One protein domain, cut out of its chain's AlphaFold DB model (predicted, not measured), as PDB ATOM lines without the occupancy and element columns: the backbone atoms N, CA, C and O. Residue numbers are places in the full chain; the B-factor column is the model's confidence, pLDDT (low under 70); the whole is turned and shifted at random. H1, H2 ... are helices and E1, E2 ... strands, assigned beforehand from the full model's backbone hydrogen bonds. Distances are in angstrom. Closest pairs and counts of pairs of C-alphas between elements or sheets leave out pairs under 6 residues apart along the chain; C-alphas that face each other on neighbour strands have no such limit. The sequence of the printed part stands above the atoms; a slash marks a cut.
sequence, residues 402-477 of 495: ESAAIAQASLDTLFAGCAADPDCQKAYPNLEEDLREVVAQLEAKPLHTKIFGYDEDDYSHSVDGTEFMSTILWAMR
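This is residues 402 to 477 of the 495 residues of a protein of Anaerolinea sp. 4484_236 (UniProt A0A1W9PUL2). Two long helices, H1 and H3, make a V with the short H2 at its corner; H4 packs on residues 438 to 443 of H3 toward the open side of the V, and a two-stranded hairpin of E1 and E2 reaches away from the helices beyond the far end of H3. The printed part has 76 residues with four named helices and two named strands, in the order H1, H2, H3, E1, E2, H4; the sheet, E1 - E2, is antiparallel, and the class is mostly helix. The whole is loose, with a radius of gyration of the C-alphas of 14.9 A, and only just elongated, with spans of 43 by 29 by 24 A.

E1, residues 447 to 452, and E2, residues 458 to 463, form an antiparallel hairpin, with 144 degrees between their directions. N 449 and O 461 are 2.9 A apart and N 463 and O 447 are 2.8 A apart, both within hydrogen-bond range. The closest C-alphas of E2 and H3, residues 431 to 444, are those of Val 463 and Leu 442, 7.0 A apart. H3, with residues 438 to 443 alone, touches H4, residues 465 to 475; their closest C-alphas are those of Val 439 and Gly 465, 4.2 A apart. H3 and H4 run opposite ways at a steep tilt of 43 degrees. H1, residues 402 to 420, only just touches H3, with 3 pairs of C-alphas within 8 A; the closest are those of Phe 415 and Glu 432, 6.3 A apart. These two run opposite ways at a steep tilt of 49 degrees. H1 and H4 are close but not clearly touching, with the C-alphas of Ala 407 and Leu 473 closest at 7.3 A. H2, residues 422 to 427, and H1 touch only at the corner, and only just, with 3 pairs of C-alphas within 8 A; the closest are those of Ala 419 and Gln 425, 5.0 A apart. H2 and H3 are only just apart, at 8.2 A. E1 and H4 are apart. In H1, H2, H3 and H4 every O i to N i+4 pair is within hydrogen-bond range.

E1 is 15.8 A long from first to last C-alpha and E2 15.1 A. H1 begins at C-alpha 402, (97.115, 127.650, 76.245), and is 26.9 A long. H2 is 8.6 A long and H3 19.9 A. H4 is 15.0 A long and ends at C-alpha 475, (113.671, 137.701, 81.164).

The C-alphas of Ala 420 and Asp 455, the two farthest apart, are 43.9 A from each other. The printed part has no cut, and the five links between successive elements are tight. The mean pLDDT of the printed part is 85.0; residues 451 to 460 and residue 477 are under 70.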
ATOM      1  N   GLU A 402      97.229 126.889  74.997       85.88
ATOM      2  CA  GLU A 402      97.115 127.650  76.245       85.88
ATOM      3  C   GLU A 402      98.227 128.699  76.405       85.88
ATOM      4  O   GLU A 402      98.109 129.574  77.258       85.88
ATOM      5  N   SER A 403      99.278 128.656  75.575       81.06
ATOM      6  CA  SER A 403     100.485 129.488  75.698       81.06
ATOM      7  C   SER A 403     100.202 130.987  75.812       81.06
ATOM      8  O   SER A 403     100.748 131.636  76.699       81.06
ATOM      9  N   ALA A 404      99.314 131.532  74.977       84.12
ATOM     10  CA  ALA A 404      98.962 132.952  75.010       84.12
ATOM     11  C   ALA A 404      98.281 133.354  76.331       84.12
ATOM     12  O   ALA A 404      98.610 134.383  76.916       84.12
ATOM     13  N   ALA A 405      97.367 132.518  76.834       87.75
ATOM     14  CA  ALA A 405      96.692 132.769  78.105       87.75
ATOM     15  C   ALA A 405      97.661 132.650  79.295       87.75
ATOM     16  O   ALA A 405      97.588 133.447  80.224       87.75
ATOM     17  N   ILE A 406      98.595 131.692  79.250       85.44
ATOM     18  CA  ILE A 406      99.643 131.516  80.268       85.44
ATOM     19  C   ILE A 406     100.611 132.711  80.284       85.44
ATOM     20  O   ILE A 406     100.991 133.182  81.359       85.44
ATOM     21  N   ALA A 407     100.990 133.222  79.109       86.25
ATOM     22  CA  ALA A 407     101.837 134.406  78.996       86.25
ATOM     23  C   ALA A 407     101.138 135.644  79.578       86.25
ATOM     24  O   ALA A 407     101.732 136.343  80.396       86.25
ATOM     25  N   GLN A 408      99.862 135.861  79.239       90.12
ATOM     26  CA  GLN A 408      99.087 136.969  79.800       90.12
ATOM     27  C   GLN A 408      98.956 136.855  81.323       90.12
ATOM     28  O   GLN A 408      99.238 137.816  82.022       90.12
ATOM     29  N   ALA A 409      98.631 135.672  81.853       91.31
ATOM     30  CA  ALA A 409      98.526 135.471  83.298       91.31
ATOM     31  C   ALA A 409      99.852 135.745  84.037       91.31
ATOM     32  O   ALA A 409      99.845 136.271  85.151       91.31
ATOM     33  N   SER A 410     100.994 135.421  83.417       90.25
ATOM     34  CA  SER A 410     102.319 135.753  83.959       90.25
ATOM     35  C   SER A 410     102.542 137.267  84.034       90.25
ATOM     36  O   SER A 410     103.049 137.759  85.041       90.25
ATOM     37  N   LEU A 411     102.134 138.009  83.000       92.88
ATOM     38  CA  LEU A 411     102.222 139.472  82.968       92.88
ATOM     39  C   LEU A 411     101.274 140.115  83.982       92.88
ATOM     40  O   LEU A 411     101.699 140.964  84.755       92.88
ATOM     41  N   ASP A 412     100.027 139.651  84.055       95.19
ATOM     42  CA  ASP A 412      99.045 140.136  85.029       95.19
ATOM     43  C   ASP A 412      99.556 139.943  86.467       95.19
ATOM     44  O   ASP A 412      99.393 140.815  87.321       95.19
ATOM     45  N   THR A 413     100.235 138.818  86.728       94.25
ATOM     46  CA  THR A 413     100.883 138.541  88.018       94.25
ATOM     47  C   THR A 413     102.021 139.524  88.302       94.25
ATOM     48  O   THR A 413     102.130 140.017  89.423       94.25
ATOM     49  N   LEU A 414     102.845 139.843  87.298       92.56
ATOM     50  CA  LEU A 414     103.908 140.846  87.413       92.56
ATOM     51  C   LEU A 414     103.339 142.237  87.720       92.56
ATOM     52  O   LEU A 414     103.827 142.906  88.630       92.56
ATOM     53  N   PHE A 415     102.296 142.663  87.005       95.81
ATOM     54  CA  PHE A 415     101.670 143.970  87.212       95.81
ATOM     55  C   PHE A 415     101.045 144.084  88.600       95.81
ATOM     56  O   PHE A 415     101.287 145.061  89.307       95.81
ATOM     57  N   ALA A 416     100.301 143.060  89.026       96.38
ATOM     58  CA  ALA A 416      99.721 143.017  90.363       96.38
ATOM     59  C   ALA A 416     100.801 143.025  91.458       96.38
ATOM     60  O   ALA A 416     100.642 143.711  92.467       96.38
ATOM     61  N   GLY A 417     101.904 142.298  91.248       95.50
ATOM     62  CA  GLY A 417     103.052 142.298  92.152       95.50
ATOM     63  C   GLY A 417     103.703 143.675  92.270       95.50
ATOM     64  O   GLY A 417     103.912 144.150  93.382       95.50
ATOM     65  N   CYS A 418     103.949 144.352  91.145       96.31
ATOM     66  CA  CYS A 418     104.520 145.698  91.153       96.31
ATOM     67  C   CYS A 418     103.600 146.712  91.841       96.31
ATOM     68  O   CYS A 418     104.067 147.517  92.639       96.31
ATOM     69  N   ALA A 419     102.287 146.634  91.598       96.88
ATOM     70  CA  ALA A 419     101.317 147.516  92.239       96.88
ATOM     71  C   ALA A 419     101.223 147.321  93.763       96.88
ATOM     72  O   ALA A 419     100.880 148.259  94.487       96.88
ATOM     73  N   ALA A 420     101.509 146.111  94.250       97.25
ATOM     74  CA  ALA A 420     101.525 145.785  95.674       97.25
ATOM     75  C   ALA A 420     102.848 146.154  96.374       97.25
ATOM     76  O   ALA A 420     102.857 146.312  97.595       97.25
ATOM     77  N   ASP A 421     103.943 146.306  95.627       97.69
ATOM     78  CA  ASP A 421     105.262 146.692  96.134       97.69
ATOM     79  C   ASP A 421     105.432 148.229  96.084       97.69
ATOM     80  O   ASP A 421     105.412 148.813  94.996       97.69
ATOM     81  N   PRO A 422     105.614 148.928  97.225       97.50
ATOM     82  CA  PRO A 422     105.716 150.388  97.246       97.50
ATOM     83  C   PRO A 422     106.877 150.962  96.428       97.50
ATOM     84  O   PRO A 422     106.733 152.050  95.863       97.50
ATOM     85  N   ASP A 423     108.012 150.266  96.366       97.75
ATOM     86  CA  ASP A 423     109.183 150.729  95.625       97.75
ATOM     87  C   ASP A 423     108.971 150.523  94.123       97.75
ATOM     88  O   ASP A 423     109.235 151.439  93.335       97.75
ATOM     89  N   CYS A 424     108.394 149.382  93.727       96.25
ATOM     90  CA  CYS A 424     108.030 149.137  92.332       96.25
ATOM     91  C   CYS A 424     106.948 150.106  91.851       96.25
ATOM     92  O   CYS A 424     107.143 150.770  90.838       96.25
ATOM     93  N   GLN A 425     105.854 150.277  92.600       97.44
ATOM     94  CA  GLN A 425     104.766 151.191  92.237       97.44
ATOM     95  C   GLN A 425     105.230 152.651  92.162       97.44
ATOM     96  O   GLN A 425     104.722 153.432  91.355       97.44
ATOM     97  N   LYS A 426     106.199 153.050  92.993       97.44
ATOM     98  CA  LYS A 426     106.805 154.384  92.920       97.44
ATOM     99  C   LYS A 426     107.652 154.557  91.657       97.44
ATOM    100  O   LYS A 426     107.650 155.649  91.088       97.44
ATOM    101  N   ALA A 427     108.385 153.524  91.247       97.06
ATOM    102  CA  ALA A 427     109.232 153.550  90.057       97.06
ATOM    103  C   ALA A 427     108.431 153.398  88.748       97.06
ATOM    104  O   ALA A 427     108.730 154.084  87.771       97.06
ATOM    105  N   TYR A 428     107.402 152.549  88.746       96.50
ATOM    106  CA  TYR A 428     106.612 152.142  87.581       96.50
ATOM    107  C   TYR A 428     105.102 152.229  87.871       96.50
ATOM    108  O   TYR A 428     104.416 151.208  87.947       96.50
ATOM    109  N   PRO A 429     104.547 153.442  88.037       96.31
ATOM    110  CA  PRO A 429     103.167 153.619  88.489       96.31
ATOM    111  C   PRO A 429     102.097 153.113  87.510       96.31
ATOM    112  O   PRO A 429     100.984 152.835  87.952       96.31
ATOM    113  N   ASN A 430     102.427 153.001  86.216       96.38
ATOM    114  CA  ASN A 430     101.533 152.570  85.132       96.38
ATOM    115  C   ASN A 430     102.172 151.433  84.310       96.38
ATOM    116  O   ASN A 430     102.104 151.428  83.084       96.38
ATOM    117  N   LEU A 431     102.855 150.490  84.978       96.12
ATOM    118  CA  LEU A 431     103.698 149.474  84.328       96.12
ATOM    119  C   LEU A 431     103.005 148.731  83.170       96.12
ATOM    120  O   LEU A 431     103.641 148.442  82.155       96.12
ATOM    121  N   GLU A 432     101.715 148.413  83.310       95.75
ATOM    122  CA  GLU A 432     100.955 147.747  82.248       95.75
ATOM    123  C   GLU A 432     100.768 148.653  81.022       95.75
ATOM    124  O   GLU A 432     101.018 148.214  79.895       95.75
ATOM    125  N   GLU A 433     100.331 149.903  81.213       97.25
ATOM    126  CA  GLU A 433     100.185 150.850  80.107       97.25
ATOM    127  C   GLU A 433     101.528 151.155  79.445       97.25
ATOM    128  O   GLU A 433     101.603 151.134  78.215       97.25
ATOM    129  N   ASP A 434     102.584 151.349  80.237       95.75
ATOM    130  CA  ASP A 434     103.934 151.616  79.743       95.75
ATOM    131  C   ASP A 434     104.426 150.457  78.859       95.75
ATOM    132  O   ASP A 434     104.913 150.680  77.746       95.75
ATOM    133  N   LEU A 435     104.235 149.202  79.294       95.19
ATOM    134  CA  LEU A 435     104.586 148.030  78.489       95.19
ATOM    135  C   LEU A 435     103.805 148.009  77.168       95.19
ATOM    136  O   LEU A 435     104.392 147.802  76.104       95.19
ATOM    137  N   ARG A 436     102.485 148.229  77.217       95.19
ATOM    138  CA  ARG A 436     101.627 148.242  76.019       95.19
ATOM    139  C   ARG A 436     102.034 149.349  75.049       95.19
ATOM    140  O   ARG A 436     102.013 149.126  73.838       95.19
ATOM    141  N   GLU A 437     102.408 150.517  75.562       96.75
ATOM    142  CA  GLU A 437     102.850 151.641  74.747       96.75
ATOM    143  C   GLU A 437     104.185 151.336  74.061       96.75
ATOM    144  O   GLU A 437     104.296 151.524  72.850       96.75
ATOM    145  N   VAL A 438     105.162 150.780  74.786       95.31
ATOM    146  CA  VAL A 438     106.455 150.375  74.209       95.31
ATOM    147  C   VAL A 438     106.265 149.334  73.105       95.31
ATOM    148  O   VAL A 438     106.828 149.485  72.022       95.31
ATOM    149  N   VAL A 439     105.424 148.319  73.328       94.19
ATOM    150  CA  VAL A 439     105.102 147.315  72.301       94.19
ATOM    151  C   VAL A 439     104.499 147.975  71.062       94.19
ATOM    152  O   VAL A 439     104.952 147.716  69.950       94.19
ATOM    153  N   ALA A 440     103.516 148.863  71.234       94.12
ATOM    154  CA  ALA A 440     102.884 149.560  70.115       94.12
ATOM    155  C   ALA A 440     103.868 150.466  69.352       94.12
ATOM    156  O   ALA A 440     103.814 150.543  68.123       94.12
ATOM    157  N   GLN A 441     104.784 151.130  70.062       94.75
ATOM    158  CA  GLN A 441     105.831 151.951  69.455       94.75
ATOM    159  C   GLN A 441     106.820 151.100  68.645       94.75
ATOM    160  O   GLN A 441     107.154 151.482  67.524       94.75
ATOM    161  N   LEU A 442     107.248 149.947  69.172       89.38
ATOM    162  CA  LEU A 442     108.176 149.037  68.491       89.38
ATOM    163  C   LEU A 442     107.531 148.311  67.303       89.38
ATOM    164  O   LEU A 442     108.198 148.101  66.298       89.38
ATOM    165  N   GLU A 443     106.237 147.995  67.358       87.06
ATOM    166  CA  GLU A 443     105.491 147.513  66.184       87.06
ATOM    167  C   GLU A 443     105.403 148.587  65.088       87.06
ATOM    168  O   GLU A 443     105.607 148.310  63.906       87.06
ATOM    169  N   ALA A 444     105.122 149.841  65.459       89.81
ATOM    170  CA  ALA A 444     105.024 150.937  64.495       89.81
ATOM    171  C   ALA A 444     106.388 151.335  63.908       89.81
ATOM    172  O   ALA A 444     106.475 151.763  62.752       89.81
ATOM    173  N   LYS A 445     107.450 151.239  64.711       89.00
ATOM    174  CA  LYS A 445     108.815 151.596  64.335       89.00
ATOM    175  C   LYS A 445     109.817 150.685  65.057       89.00
ATOM    176  O   LYS A 445     110.324 151.072  66.114       89.00
ATOM    177  N   PRO A 446     110.146 149.524  64.464       86.06
ATOM    178  CA  PRO A 446     111.112 148.601  65.042       86.06
ATOM    179  C   PRO A 446     112.462 149.268  65.304       86.06
ATOM    180  O   PRO A 446     112.937 150.096  64.516       86.06
ATOM    181  N   LEU A 447     113.082 148.908  66.425       84.25
ATOM    182  CA  LEU A 447     114.424 149.363  66.760       84.25
ATOM    183  C   LEU A 447     115.444 148.474  66.052       84.25
ATOM    184  O   LEU A 447     115.389 147.256  66.165       84.25
ATOM    185  N   HIS A 448     116.419 149.069  65.373       81.12
ATOM    186  CA  HIS A 448     117.553 148.321  64.837       81.12
ATOM    187  C   HIS A 448     118.738 148.443  65.792       81.12
ATOM    188  O   HIS A 448     119.279 149.534  65.979       81.12
ATOM    189  N   THR A 449     119.123 147.324  66.397       73.94
ATOM    190  CA  THR A 449     120.283 147.215  67.285       73.94
ATOM    191  C   THR A 449     121.322 146.269  66.693       73.94
ATOM    192  O   THR A 449     121.023 145.498  65.785       73.94
ATOM    193  N   LYS A 450     122.554 146.331  67.194       73.88
ATOM    194  CA  LYS A 450     123.569 145.321  66.905       73.88
ATOM    195  C   LYS A 450     123.544 144.264  68.002       73.88
ATOM    196  O   LYS A 450     123.583 144.620  69.177       73.88
ATOM    197  N   ILE A 451     123.480 142.996  67.618       67.75
ATOM    198  CA  ILE A 451     123.714 141.863  68.514       67.75
ATOM    199  C   ILE A 451     125.043 141.209  68.141       67.75
ATOM    200  O   ILE A 451     125.383 141.127  66.960       67.75
ATOM    201  N   PHE A 452     125.784 140.764  69.151       58.81
ATOM    202  CA  PHE A 452     127.026 140.023  68.960       58.81
ATOM    203  C   PHE A 452     126.684 138.563  68.671       58.81
ATOM    204  O   PHE A 452     126.041 137.906  69.493       58.81
ATOM    205  N   GLY A 453     127.063 138.074  67.492       52.22
ATOM    206  CA  GLY A 453     126.951 136.659  67.162       52.22
ATOM    207  C   GLY A 453     128.006 135.812  67.872       52.22
ATOM    208  O   GLY A 453     129.026 136.313  68.346       52.22
ATOM    209  N   TYR A 454     127.770 134.500  67.929       42.53
ATOM    210  CA  TYR A 454     128.732 133.519  68.458       42.53
ATOM    211  C   TYR A 454     130.003 133.377  67.602       42.53
ATOM    212  O   TYR A 454     130.968 132.748  68.023       42.53
ATOM    213  N   ASP A 455     129.995 133.945  66.404       49.97
ATOM    214  CA  ASP A 455     131.080 134.001  65.426       49.97
ATOM    215  C   ASP A 455     131.863 135.326  65.464       49.97
ATOM    216  O   ASP A 455     132.650 135.588  64.562       49.97
ATOM    217  N   GLU A 456     131.667 136.137  66.512       54.69
ATOM    218  CA  GLU A 456     132.302 137.451  66.706       54.69
ATOM    219  C   GLU A 456     131.892 138.523  65.673       54.69
ATOM    220  O   GLU A 456     132.438 139.630  65.688       54.69
ATOM    221  N   ASP A 457     130.893 138.247  64.826       57.38
ATOM    222  CA  ASP A 457     130.345 139.214  63.876       57.38
ATOM    223  C   ASP A 457     129.173 140.023  64.480       57.38
ATOM    224  O   ASP A 457     128.340 139.525  65.247       57.38
ATOM    225  N   ASP A 458     129.093 141.307  64.108       60.94
ATOM    226  CA  ASP A 458     127.987 142.205  64.464       60.94
ATOM    227  C   ASP A 458     126.787 141.969  63.532       60.94
ATOM    228  O   ASP A 458     126.837 142.293  62.338       60.94
ATOM    229  N   TYR A 459     125.652 141.541  64.083       64.12
ATOM    230  CA  TYR A 459     124.403 141.406  63.333       64.12
ATOM    231  C   TYR A 459     123.452 142.561  63.619       64.12
ATOM    232  O   TYR A 459     123.145 142.860  64.770       64.12
ATOM    233  N   SER A 460     122.928 143.195  62.566       68.62
ATOM    234  CA  SER A 460     121.809 144.132  62.709       68.62
ATOM    235  C   SER A 460     120.532 143.342  62.990       68.62
ATOM    236  O   SER A 460     120.044 142.624  62.121       68.62
ATOM    237  N   HIS A 461     119.970 143.509  64.180       73.31
ATOM    238  CA  HIS A 461     118.752 142.857  64.630       73.31
ATOM    239  C   HIS A 461     117.634 143.892  64.809       73.31
ATOM    240  O   HIS A 461     117.821 144.943  65.422       73.31
ATOM    241  N   SER A 462     116.481 143.616  64.209       76.69
ATOM    242  CA  SER A 462     115.257 144.393  64.355       76.69
ATOM    243  C   SER A 462     114.481 143.882  65.563       76.69
ATOM    244  O   SER A 462     114.089 142.722  65.580       76.69
ATOM    245  N   VAL A 463     114.244 144.758  66.534       82.75
ATOM    246  CA  VAL A 463     113.400 144.510  67.702       82.75
ATOM    247  C   VAL A 463     112.061 145.199  67.453       82.75
ATOM    248  O   VAL A 463     111.950 146.422  67.576       82.75
ATOM    249  N   ASP A 464     111.068 144.419  67.039       82.12
ATOM    250  CA  ASP A 464     109.666 144.838  66.983       82.12
ATOM    251  C   ASP A 464     108.957 144.535  68.319       82.12
ATOM    252  O   ASP A 464     109.581 144.103  69.294       82.12
ATOM    253  N   GLY A 465     107.655 144.818  68.413       83.62
ATOM    254  CA  GLY A 465     106.913 144.581  69.653       83.62
ATOM    255  C   GLY A 465     106.807 143.099  70.008       83.62
ATOM    256  O   GLY A 465     106.840 142.746  71.187       83.62
ATOM    257  N   THR A 466     106.736 142.225  69.006       81.69
ATOM    258  CA  THR A 466     106.731 140.770  69.188       81.69
ATOM    259  C   THR A 466     108.049 140.275  69.787       81.69
ATOM    260  O   THR A 466     108.031 139.547  70.783       81.69
ATOM    261  N   GLU A 467     109.186 140.701  69.238       80.19
ATOM    262  CA  GLU A 467     110.515 140.341  69.738       80.19
ATOM    263  C   GLU A 467     110.767 140.910  71.139       80.19
ATOM    264  O   GLU A 467     111.275 140.221  72.030       80.19
ATOM    265  N   PHE A 468     110.323 142.144  71.384       86.75
ATOM    266  CA  PHE A 468     110.384 142.752  72.709       86.75
ATOM    267  C   PHE A 468     109.566 141.963  73.739       86.75
ATOM    268  O   PHE A 468     110.079 141.633  74.807       86.75
ATOM    269  N   MET A 469     108.325 141.583  73.413       87.00
ATOM    270  CA  MET A 469     107.498 140.763  74.304       87.00
ATOM    271  C   MET A 469     108.102 139.383  74.557       87.00
ATOM    272  O   MET A 469     108.078 138.904  75.692       87.00
ATOM    273  N   SER A 470     108.665 138.753  73.524       80.81
ATOM    274  CA  SER A 470     109.404 137.496  73.658       80.81
ATOM    275  C   SER A 470     110.562 137.645  74.650       80.81
ATOM    276  O   SER A 470     110.692 136.843  75.578       80.81
ATOM    277  N   THR A 471     111.337 138.725  74.521       81.50
ATOM    278  CA  THR A 471     112.471 139.043  75.397       81.50
ATOM    279  C   THR A 471     112.031 139.264  76.843       81.50
ATOM    280  O   THR A 471     112.624 138.686  77.751       81.50
ATOM    281  N   ILE A 472     110.965 140.037  77.080       86.81
ATOM    282  CA  ILE A 472     110.424 140.267  78.431       86.81
ATOM    283  C   ILE A 472     109.972 138.951  79.068       86.81
ATOM    284  O   ILE A 472     110.363 138.640  80.191       86.81
ATOM    285  N   LEU A 473     109.206 138.133  78.342       84.12
ATOM    286  CA  LEU A 473     108.738 136.841  78.845       84.12
ATOM    287  C   LEU A 473     109.892 135.874  79.129       84.12
ATOM    288  O   LEU A 473     109.799 135.068  80.056       84.12
ATOM    289  N   TRP A 474     110.980 135.941  78.360       75.69
ATOM    290  CA  TRP A 474     112.210 135.211  78.654       75.69
ATOM    291  C   TRP A 474     112.916 135.749  79.894       75.69
ATOM    292  O   TRP A 474     113.321 134.960  80.748       75.69
ATOM    293  N   ALA A 475     113.018 137.070  80.029       77.88
ATOM    294  CA  ALA A 475     113.671 137.701  81.164       77.88
ATOM    295  C   ALA A 475     112.972 137.368  82.489       77.88
ATOM    296  O   ALA A 475     113.631 137.083  83.485       77.88
ATOM    297  N   MET A 476     111.641 137.275  82.475       80.56
ATOM    298  CA  MET A 476     110.838 136.862  83.630       80.56
ATOM    299  C   MET A 476     111.136 135.434  84.123       80.56
ATOM    300  O   MET A 476     110.808 135.104  85.260       80.56
ATOM    301  N   ARG A 477     111.750 134.569  83.300       69.06
ATOM    302  CA  ARG A 477     112.082 133.180  83.678       69.06
ATOM    303  C   ARG A 477     113.370 133.056  84.483       69.06
ATOM    304  O   ARG A 477     113.615 131.997  85.053       69.06
TER     305      ARG A 477